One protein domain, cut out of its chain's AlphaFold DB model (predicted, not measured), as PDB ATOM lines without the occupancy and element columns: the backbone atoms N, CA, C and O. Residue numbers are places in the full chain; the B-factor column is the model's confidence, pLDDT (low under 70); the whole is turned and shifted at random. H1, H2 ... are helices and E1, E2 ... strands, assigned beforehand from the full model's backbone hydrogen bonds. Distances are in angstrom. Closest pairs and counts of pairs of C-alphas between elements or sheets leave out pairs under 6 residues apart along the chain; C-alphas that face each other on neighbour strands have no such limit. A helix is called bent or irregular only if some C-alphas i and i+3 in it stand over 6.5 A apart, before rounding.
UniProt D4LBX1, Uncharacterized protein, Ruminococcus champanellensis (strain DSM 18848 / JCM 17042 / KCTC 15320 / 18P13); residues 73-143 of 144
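What this domain is: This is residues 73 to 143 of the 144 residues of an uncharacterized protein of Ruminococcus champanellensis (strain DSM 18848 / JCM 17042 / KCTC 15320 / 18P13) (UniProt D4LBX1). Three helices, H1 kinked, pack into a small body with H2 touching both others, and the antiparallel hairpin E1 and E2 extends it at one end. The 71 printed residues run H1, H2, H3, E1, E2, mostly helix. The whole is compact, radius of gyration of the C-alphas 12.7 A, but elongated, spanning 41 by 24 by 19 A.

How they stand to each other: H1, residues 73 to 94, has a kink of 64 degrees near residue 88 and is irregular, with C-alphas 90 and 93 8.0 A apart. With residues 81 to 85 alone it touches H2, residues 97 to 107; the closest C-alphas, of Leu 81 and Leu 104, are 6.1 A apart. H2 touches H3, residues 114 to 125, at a steep tilt of 67 degrees; the closest C-alphas, of Gly 97 and Val 125, are 6.3 A apart. Every O i to N i+4 pair is within hydrogen-bond range in H2 and H3, 12 of 18 in H1. E1, residues 129 to 132, and E2, residues 138 to 141, form a hairpin; N 131 and O 139, 2.8 A apart, are within hydrogen-bond range.

Where its parts are: H1 begins at C-alpha 73 (271.022, 221.951, 169.925) and measures 31.0 A. E2 ends at C-alpha 141 (288.811, 237.109, 176.787).

The domain as a whole: The printed part has no cut, and no printed residue is under 70 in pLDDT.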
ATOM      1  N   VAL A  73     271.677 220.937 169.086       77.06
ATOM      2  CA  VAL A  73     271.022 221.951 169.925       77.06
ATOM      3  C   VAL A  73     272.004 222.521 170.953       77.06
ATOM      4  O   VAL A  73     272.067 223.734 171.126       77.06
ATOM      5  N   ASP A  74     272.848 221.687 171.561       81.50
ATOM      6  CA  ASP A  74     273.809 222.140 172.575       81.50
ATOM      7  C   ASP A  74     274.938 222.994 171.992       81.50
ATOM      8  O   ASP A  74     275.376 223.968 172.611       81.50
ATOM      9  N   GLY A  75     275.414 222.660 170.787       85.19
ATOM     10  CA  GLY A  75     276.415 223.460 170.087       85.19
ATOM     11  C   GLY A  75     275.870 224.835 169.714       85.19
ATOM     12  O   GLY A  75     276.553 225.840 169.925       85.19
ATOM     13  N   PHE A  76     274.627 224.878 169.234       86.12
ATOM     14  CA  PHE A  76     273.929 226.116 168.906       86.12
ATOM     15  C   PHE A  76     273.640 226.962 170.150       86.12
ATOM     16  O   PHE A  76     274.057 228.118 170.200       86.12
ATOM     17  N   LYS A  77     273.030 226.376 171.193       90.56
ATOM     18  CA  LYS A  77     272.789 227.039 172.487       90.56
ATOM     19  C   LYS A  77     274.077 227.665 173.017       90.56
ATOM     20  O   LYS A  77     274.100 228.844 173.355       90.56
ATOM     21  N   ARG A  78     275.175 226.902 173.027       92.25
ATOM     22  CA  ARG A  78     276.488 227.399 173.457       92.25
ATOM     23  C   ARG A  78     276.962 228.581 172.612       92.25
ATOM     24  O   ARG A  78     277.450 229.552 173.179       92.25
ATOM     25  N   ALA A  79     276.867 228.496 171.285       92.75
ATOM     26  CA  ALA A  79     277.310 229.566 170.395       92.75
ATOM     27  C   ALA A  79     276.524 230.865 170.631       92.75
ATOM     28  O   ALA A  79     277.133 231.928 170.725       92.75
ATOM     29  N   VAL A  80     275.202 230.766 170.798       95.25
ATOM     30  CA  VAL A  80     274.331 231.908 171.116       95.25
ATOM     31  C   VAL A  80     274.713 232.521 172.463       95.25
ATOM     32  O   VAL A  80     274.976 233.718 172.532       95.25
ATOM     33  N   LEU A  81     274.822 231.710 173.519       96.94
ATOM     34  CA  LEU A  81     275.165 232.197 174.861       96.94
ATOM     35  C   LEU A  81     276.549 232.860 174.910       96.94
ATOM     36  O   LEU A  81     276.711 233.885 175.566       96.94
ATOM     37  N   LEU A  82     277.541 232.310 174.202       96.50
ATOM     38  CA  LEU A  82     278.866 232.928 174.084       96.50
ATOM     39  C   LEU A  82     278.815 234.254 173.316       96.50
ATOM     40  O   LEU A  82     279.466 235.208 173.722       96.50
ATOM     41  N   GLY A  83     278.021 234.329 172.246       96.25
ATOM     42  CA  GLY A  83     277.852 235.562 171.478       96.25
ATOM     43  C   GLY A  83     277.174 236.682 172.270       96.25
ATOM     44  O   GLY A  83     277.493 237.850 172.062       96.25
ATOM     45  N   ILE A  84     276.267 236.346 173.192       97.06
ATOM     46  CA  ILE A  84     275.682 237.324 174.118       97.06
ATOM     47  C   ILE A  84     276.705 237.693 175.199       97.06
ATOM     48  O   ILE A  84     276.913 238.875 175.445       97.06
ATOM     49  N   LEU A  85     277.415 236.722 175.792       96.62
ATOM     50  CA  LEU A  85     278.469 236.986 176.785       96.62
ATOM     51  C   LEU A  85     279.522 237.976 176.265       96.62
ATOM     52  O   LEU A  85     279.902 238.884 177.001       96.62
ATOM     53  N   ASP A  86     279.948 237.832 175.006       95.12
ATOM     54  CA  ASP A  86     280.917 238.726 174.360       95.12
ATOM     55  C   ASP A  86     280.464 240.205 174.391       95.12
ATOM     56  O   ASP A  86     281.301 241.102 174.495       95.12
ATOM     57  N   GLN A  87     279.151 240.477 174.385       95.19
ATOM     58  CA  GLN A  87     278.590 241.835 174.461       95.19
ATOM     59  C   GLN A  87     278.683 242.446 175.866       95.19
ATOM     60  O   GLN A  87     278.745 243.665 175.993       95.19
ATOM     61  N   TYR A  88     278.739 241.614 176.911       95.31
ATOM     62  CA  TYR A  88     278.828 242.046 178.311       95.31
ATOM     63  C   TYR A  88     280.270 242.119 178.838       95.31
ATOM     64  O   TYR A  88     280.494 242.592 179.951       95.31
ATOM     65  N   LEU A  89     281.267 241.682 178.058       93.75
ATOM     66  CA  LEU A  89     282.678 241.749 178.458       93.75
ATOM     67  C   LEU A  89     283.181 243.163 178.806       93.75
ATOM     68  O   LEU A  89     283.954 243.263 179.761       93.75
ATOM     69  N   PRO A  90     282.779 244.248 178.108       91.12
ATOM     70  CA  PRO A  90     283.222 245.602 178.454       91.12
ATOM     71  C   PRO A  90     282.830 246.037 179.874       91.12
ATOM     72  O   PRO A  90     283.610 246.714 180.539       91.12
ATOM     73  N   ASP A  91     281.668 245.593 180.358       91.31
ATOM     74  CA  ASP A  91     281.104 245.989 181.655       91.31
ATOM     75  C   ASP A  91     281.271 244.913 182.743       91.31
ATOM     76  O   ASP A  91     280.776 245.060 183.863       91.31
ATOM     77  N   ILE A  92     281.999 243.829 182.450       92.62
ATOM     78  CA  ILE A  92     282.026 242.609 183.272       92.62
ATOM     79  C   ILE A  92     282.484 242.835 184.718       92.62
ATOM     80  O   ILE A  92     282.089 242.098 185.619       92.62
ATOM     81  N   LEU A  93     283.301 243.865 184.960       90.31
ATOM     82  CA  LEU A  93     283.821 244.199 186.290       90.31
ATOM     83  C   LEU A  93     282.737 244.706 187.252       90.31
ATOM     84  O   LEU A  93     282.947 244.685 188.464       90.31
ATOM     85  N   TYR A  94     281.592 245.148 186.729       91.75
ATOM     86  CA  TYR A  94     280.484 245.703 187.507       91.75
ATOM     87  C   TYR A  94     279.297 244.740 187.630       91.75
ATOM     88  O   TYR A  94     278.280 245.092 188.227       91.75
ATOM     89  N   ILE A  95     279.418 243.527 187.084       94.00
ATOM     90  CA  ILE A  95     278.327 242.556 186.982       94.00
ATOM     91  C   ILE A  95     278.657 241.319 187.823       94.00
ATOM     92  O   ILE A  95     279.783 240.819 187.839       94.00
ATOM     93  N   ASN A  96     277.659 240.779 188.525       95.94
ATOM     94  CA  ASN A  96     277.789 239.481 189.178       95.94
ATOM     95  C   ASN A  96     277.755 238.363 188.126       95.94
ATOM     96  O   ASN A  96     276.777 238.217 187.399       95.94
ATOM     97  N   GLY A  97     278.795 237.529 188.069       93.75
ATOM     98  CA  GLY A  97     278.891 236.488 187.045       93.75
ATOM     99  C   GLY A  97     277.796 235.409 187.098       93.75
ATOM    100  O   GLY A  97     277.511 234.806 186.070       93.75
ATOM    101  N   ARG A  98     277.171 235.148 188.256       95.44
ATOM    102  CA  ARG A  98     276.035 234.208 188.344       95.44
ATOM    103  C   ARG A  98     274.765 234.838 187.790       95.44
ATOM    104  O   ARG A  98     274.104 234.215 186.968       95.44
ATOM    105  N   ASP A  99     274.488 236.078 188.187       96.81
ATOM    106  CA  ASP A  99     273.333 236.834 187.688       96.81
ATOM    107  C   ASP A  99     273.459 237.085 186.180       96.81
ATOM    108  O   ASP A  99     272.473 237.017 185.452       96.81
ATOM    109  N   LEU A 100     274.690 237.275 185.688       96.75
ATOM    110  CA  LEU A 100     274.970 237.349 184.260       96.75
ATOM    111  C   LEU A 100     274.516 236.081 183.543       96.75
ATOM    112  O   LEU A 100     273.828 236.186 182.541       96.75
ATOM    113  N   VAL A 101     274.854 234.886 184.038       97.50
ATOM    114  CA  VAL A 101     274.437 233.639 183.374       97.50
ATOM    115  C   VAL A 101     272.917 233.514 183.319       97.50
ATOM    116  O   VAL A 101     272.392 233.141 182.274       97.50
ATOM    117  N   GLU A 102     272.204 233.874 184.384       97.50
ATOM    118  CA  GLU A 102     270.735 233.926 184.353       97.50
ATOM    119  C   GLU A 102     270.228 234.869 183.254       97.50
ATOM    120  O   GLU A 102     269.365 234.500 182.453       97.50
ATOM    121  N   HIS A 103     270.830 236.056 183.163       97.12
ATOM    122  CA  HIS A 103     270.506 237.051 182.147       97.12
ATOM    123  C   HIS A 103     270.805 236.566 180.720       97.12
ATOM    124  O   HIS A 103     269.976 236.751 179.835       97.12
ATOM    125  N   LEU A 104     271.924 235.865 180.491       97.44
ATOM    126  CA  LEU A 104     272.276 235.309 179.177       97.44
ATOM    127  C   LEU A 104     271.220 234.316 178.674       97.44
ATOM    128  O   LEU A 104     270.823 234.372 177.513       97.44
ATOM    129  N   TYR A 105     270.760 233.406 179.539       97.38
ATOM    130  CA  TYR A 105     269.727 232.427 179.178       97.38
ATOM    131  C   TYR A 105     268.379 233.106 178.908       97.38
ATOM    132  O   TYR A 105     267.691 232.745 177.950       97.38
ATOM    133  N   LEU A 106     268.028 234.115 179.712       96.81
ATOM    134  CA  LEU A 106     266.817 234.908 179.525       96.81
ATOM    135  C   LEU A 106     266.837 235.670 178.191       96.81
ATOM    136  O   LEU A 106     265.881 235.584 177.419       96.81
ATOM    137  N   GLU A 107     267.926 236.381 177.900       97.31
ATOM    138  CA  GLU A 107     268.095 237.167 176.675       97.31
ATOM    139  C   GLU A 107     268.104 236.271 175.429       97.31
ATOM    140  O   GLU A 107     267.445 236.578 174.434       97.31
ATOM    141  N   ALA A 108     268.752 235.105 175.516       95.25
ATOM    142  CA  ALA A 108     268.748 234.102 174.455       95.25
ATOM    143  C   ALA A 108     267.389 233.407 174.263       95.25
ATOM    144  O   ALA A 108     267.209 232.699 173.272       95.25
ATOM    145  N   ARG A 109     266.451 233.564 175.210       95.12
ATOM    146  CA  ARG A 109     265.195 232.796 175.292       95.12
ATOM    147  C   ARG A 109     265.436 231.283 175.281       95.12
ATOM    148  O   ARG A 109     264.695 230.526 174.658       95.12
ATOM    149  N   ILE A 110     266.495 230.853 175.964       93.19
ATOM    150  CA  ILE A 110     266.867 229.447 176.105       93.19
ATOM    151  C   ILE A 110     266.450 228.983 177.497       93.19
ATOM    152  O   ILE A 110     266.893 229.534 178.504       93.19
ATOM    153  N   GLU A 111     265.653 227.921 177.564       90.50
ATOM    154  CA  GLU A 111     265.458 227.203 178.820       90.50
ATOM    155  C   GLU A 111     266.734 226.434 179.181       90.50
ATOM    156  O   GLU A 111     267.303 225.704 178.360       90.50
ATOM    157  N   GLY A 112     267.190 226.623 180.417       89.75
ATOM    158  CA  GLY A 112     268.354 225.947 180.973       89.75
ATOM    159  C   GLY A 112     268.082 225.494 182.396       89.75
ATOM    160  O   GLY A 112     267.590 226.263 183.220       89.75
ATOM    161  N   THR A 113     268.431 224.247 182.681       94.38
ATOM    162  CA  THR A 113     268.462 223.694 184.034       94.38
ATOM    163  C   THR A 113     269.566 224.352 184.861       94.38
ATOM    164  O   THR A 113     270.570 224.832 184.327       94.38
ATOM    165  N   ASP A 114     269.441 224.299 186.187       96.00
ATOM    166  CA  ASP A 114     270.472 224.814 187.099       96.00
ATOM    167  C   ASP A 114     271.847 224.169 186.851       96.00
ATOM    168  O   ASP A 114     272.887 224.815 186.979       96.00
ATOM    169  N   SER A 115     271.859 222.890 186.457       96.31
ATOM    170  CA  SER A 115     273.082 222.157 186.119       96.31
ATOM    171  C   SER A 115     273.754 222.716 184.860       96.31
ATOM    172  O   SER A 115     274.966 222.944 184.858       96.31
ATOM    173  N   GLU A 116     272.978 222.992 183.807       94.75
ATOM    174  CA  GLU A 116     273.489 223.584 182.563       94.75
ATOM    175  C   GLU A 116     274.045 224.989 182.805       94.75
ATOM    176  O   GLU A 116     275.177 225.276 182.410       94.75
ATOM    177  N   LYS A 117     273.299 225.837 183.524       96.88
ATOM    178  CA  LYS A 117     273.733 227.200 183.862       96.88
ATOM    179  C   LYS A 117     275.007 227.193 184.700       96.88
ATOM    180  O   LYS A 117     275.956 227.918 184.402       96.88
ATOM    181  N   LYS A 118     275.081 226.318 185.707       97.25
ATOM    182  CA  LYS A 118     276.291 226.144 186.519       97.25
ATOM    183  C   LYS A 118     277.478 225.683 185.675       97.25
ATOM    184  O   LYS A 118     278.567 226.231 185.817       97.25
ATOM    185  N   SER A 119     277.273 224.716 184.779       95.69
ATOM    186  CA  SER A 119     278.322 224.238 183.874       95.69
ATOM    187  C   SER A 119     278.829 225.356 182.956       95.69
ATOM    188  O   SER A 119     280.040 225.516 182.793       95.69
ATOM    189  N   PHE A 120     277.924 226.180 182.418       96.38
ATOM    190  CA  PHE A 120     278.278 227.340 181.602       96.38
ATOM    191  C   PHE A 120     279.083 228.375 182.402       96.38
ATOM    192  O   PHE A 120     280.143 228.814 181.950       96.38
ATOM    193  N   TYR A 121     278.626 228.714 183.613       97.00
ATOM    194  CA  TYR A 121     279.335 229.616 184.523       97.00
ATOM    195  C   TYR A 121     280.758 229.128 184.812       97.00
ATOM    196  O   TYR A 121     281.724 229.863 184.602       97.00
ATOM    197  N   ASP A 122     280.892 227.880 185.273       96.81
ATOM    198  CA  ASP A 122     282.174 227.305 185.683       96.81
ATOM    199  C   ASP A 122     283.154 227.207 184.509       96.81
ATOM    200  O   ASP A 122     284.361 227.355 184.708       96.81
ATOM    201  N   ARG A 123     282.649 226.985 183.289       95.56
ATOM    202  CA  ARG A 123     283.480 226.813 182.099       95.56
ATOM    203  C   ARG A 123     283.901 228.125 181.441       95.56
ATOM    204  O   ARG A 123     285.054 228.203 181.023       95.56
ATOM    205  N   TYR A 124     283.016 229.118 181.342       96.25
ATOM    206  CA  TYR A 124     283.254 230.316 180.517       96.25
ATOM    207  C   TYR A 124     283.312 231.623 181.307       96.25
ATOM    208  O   TYR A 124     284.133 232.476 180.992       96.25
ATOM    209  N   VAL A 125     282.475 231.793 182.337       95.62
ATOM    210  CA  VAL A 125     282.406 233.056 183.099       95.62
ATOM    211  C   VAL A 125     283.459 233.091 184.203       95.62
ATOM    212  O   VAL A 125     284.161 234.080 184.388       95.62
ATOM    213  N   LYS A 126     283.640 231.981 184.920       95.25
ATOM    214  CA  LYS A 126     284.641 231.869 185.990       95.25
ATOM    215  C   LYS A 126     286.084 231.867 185.466       95.25
ATOM    216  O   LYS A 126     287.016 232.110 186.228       95.25
ATOM    217  N   THR A 127     286.273 231.552 184.188       95.12
ATOM    218  CA  THR A 127     287.584 231.374 183.542       95.12
ATOM    219  C   THR A 127     288.013 232.569 182.692       95.12
ATOM    220  O   THR A 127     289.077 232.495 182.069       95.12
ATOM    221  N   LEU A 128     287.217 233.646 182.681       95.12
ATOM    222  CA  LEU A 128     287.548 234.902 182.011       95.12
ATOM    223  C   LEU A 128     288.933 235.393 182.438       95.12
ATOM    224  O   LEU A 128     289.296 235.340 183.618       95.12
ATOM    225  N   SER A 129     289.708 235.880 181.473       93.44
ATOM    226  CA  SER A 129     291.057 236.386 181.719       93.44
ATOM    227  C   SER A 129     291.303 237.730 181.055       93.44
ATOM    228  O   SER A 129     290.720 238.055 180.024       93.44
ATOM    229  N   LEU A 130     292.196 238.509 181.664       94.25
ATOM    230  CA  LEU A 130     292.699 239.749 181.096       94.25
ATOM    231  C   LEU A 130     293.769 239.430 180.051       94.25
ATOM    232  O   LEU A 130     294.709 238.679 180.317       94.25
ATOM    233  N   LYS A 131     293.638 240.045 178.885       92.94
ATOM    234  CA  LYS A 131     294.595 240.002 177.790       92.94
ATOM    235  C   LYS A 131     295.117 241.407 177.531       92.94
ATOM    236  O   LYS A 131     294.370 242.377 177.632       92.94
ATOM    237  N   ILE A 132     296.396 241.486 177.184       94.56
ATOM    238  CA  ILE A 132     297.055 242.713 176.745       94.56
ATOM    239  C   ILE A 132     297.533 242.462 175.318       94.56
ATOM    240  O   ILE A 132     298.187 241.447 175.058       94.56
ATOM    241  N   ASP A 133     297.157 243.332 174.387       93.81
ATOM    242  CA  ASP A 133     297.639 243.247 173.010       93.81
ATOM    243  C   ASP A 133     299.053 243.846 172.852       93.81
ATOM    244  O   ASP A 133     299.687 244.287 173.812       93.81
ATOM    245  N   LYS A 134     299.586 243.818 171.626       95.50
ATOM    246  CA  LYS A 134     300.935 244.336 171.333       95.50
ATOM    247  C   LYS A 134     301.042 245.855 171.492       95.50
ATOM    248  O   LYS A 134     302.148 246.347 171.699       95.50
ATOM    249  N   ASP A 135     299.919 246.556 171.394       96.12
ATOM    250  CA  ASP A 135     299.822 248.008 171.517       96.12
ATOM    251  C   ASP A 135     299.581 248.434 172.979       96.12
ATOM    252  O   ASP A 135     299.585 249.622 173.295       96.12
ATOM    253  N   GLY A 136     299.432 247.463 173.890       94.00
ATOM    254  CA  GLY A 136     299.225 247.678 175.317       94.00
ATOM    255  C   GLY A 136     297.759 247.845 175.722       94.00
ATOM    256  O   GLY A 136     297.498 248.183 176.878       94.00
ATOM    257  N   ASN A 137     296.800 247.609 174.821       94.38
ATOM    258  CA  ASN A 137     295.382 247.702 175.155       94.38
ATOM    259  C   ASN A 137     294.928 246.468 175.934       94.38
ATOM    260  O   ASN A 137     295.268 245.330 175.604       94.38
ATOM    261  N   PHE A 138     294.115 246.714 176.957       92.12
ATOM    262  CA  PHE A 138     293.532 245.681 177.799       92.12
ATOM    263  C   PHE A 138     292.179 245.231 177.247       92.12
ATOM    264  O   PHE A 138     291.329 246.056 176.922       92.12
ATOM    265  N   SER A 139     291.950 243.920 177.209       91.44
ATOM    266  CA  SER A 139     290.652 243.322 176.886       91.44
ATOM    267  C   SER A 139     290.385 242.102 177.762       91.44
ATOM    268  O   SER A 139     291.321 241.430 178.195       91.44
ATOM    269  N   ILE A 140     289.118 241.763 177.980       94.12
ATOM    270  CA  ILE A 140     288.738 240.485 178.593       94.12
ATOM    271  C   ILE A 140     288.550 239.450 177.486       94.12
ATOM    272  O   ILE A 140     287.998 239.760 176.434       94.12
ATOM    273  N   GLU A 141     289.020 238.225 177.707       91.94
ATOM    274  CA  GLU A 141     288.811 237.109 176.787       91.94
ATOM    275  C   GLU A 141     288.092 235.937 177.464       91.94
ATOM    276  O   GLU A 141     288.306 235.636 178.642       91.94
ATOM    277  N   VAL A 142     287.259 235.254 176.677       92.56
ATOM    278  CA  VAL A 142     286.611 233.996 177.053       92.56
ATOM    279  C   VAL A 142     287.487 232.829 176.609       92.56
ATOM    280  O   VAL A 142     287.830 232.713 175.430       92.56
ATOM    281  N   LYS A 143     287.811 231.918 177.531       85.06
ATOM    282  CA  LYS A 143     288.497 230.662 177.196       85.06
ATOM    283  C   LYS A 143     287.499 229.678 176.580       85.06
ATOM    284  O   LYS A 143     286.579 229.233 177.263       85.06
TER     285      LYS A 143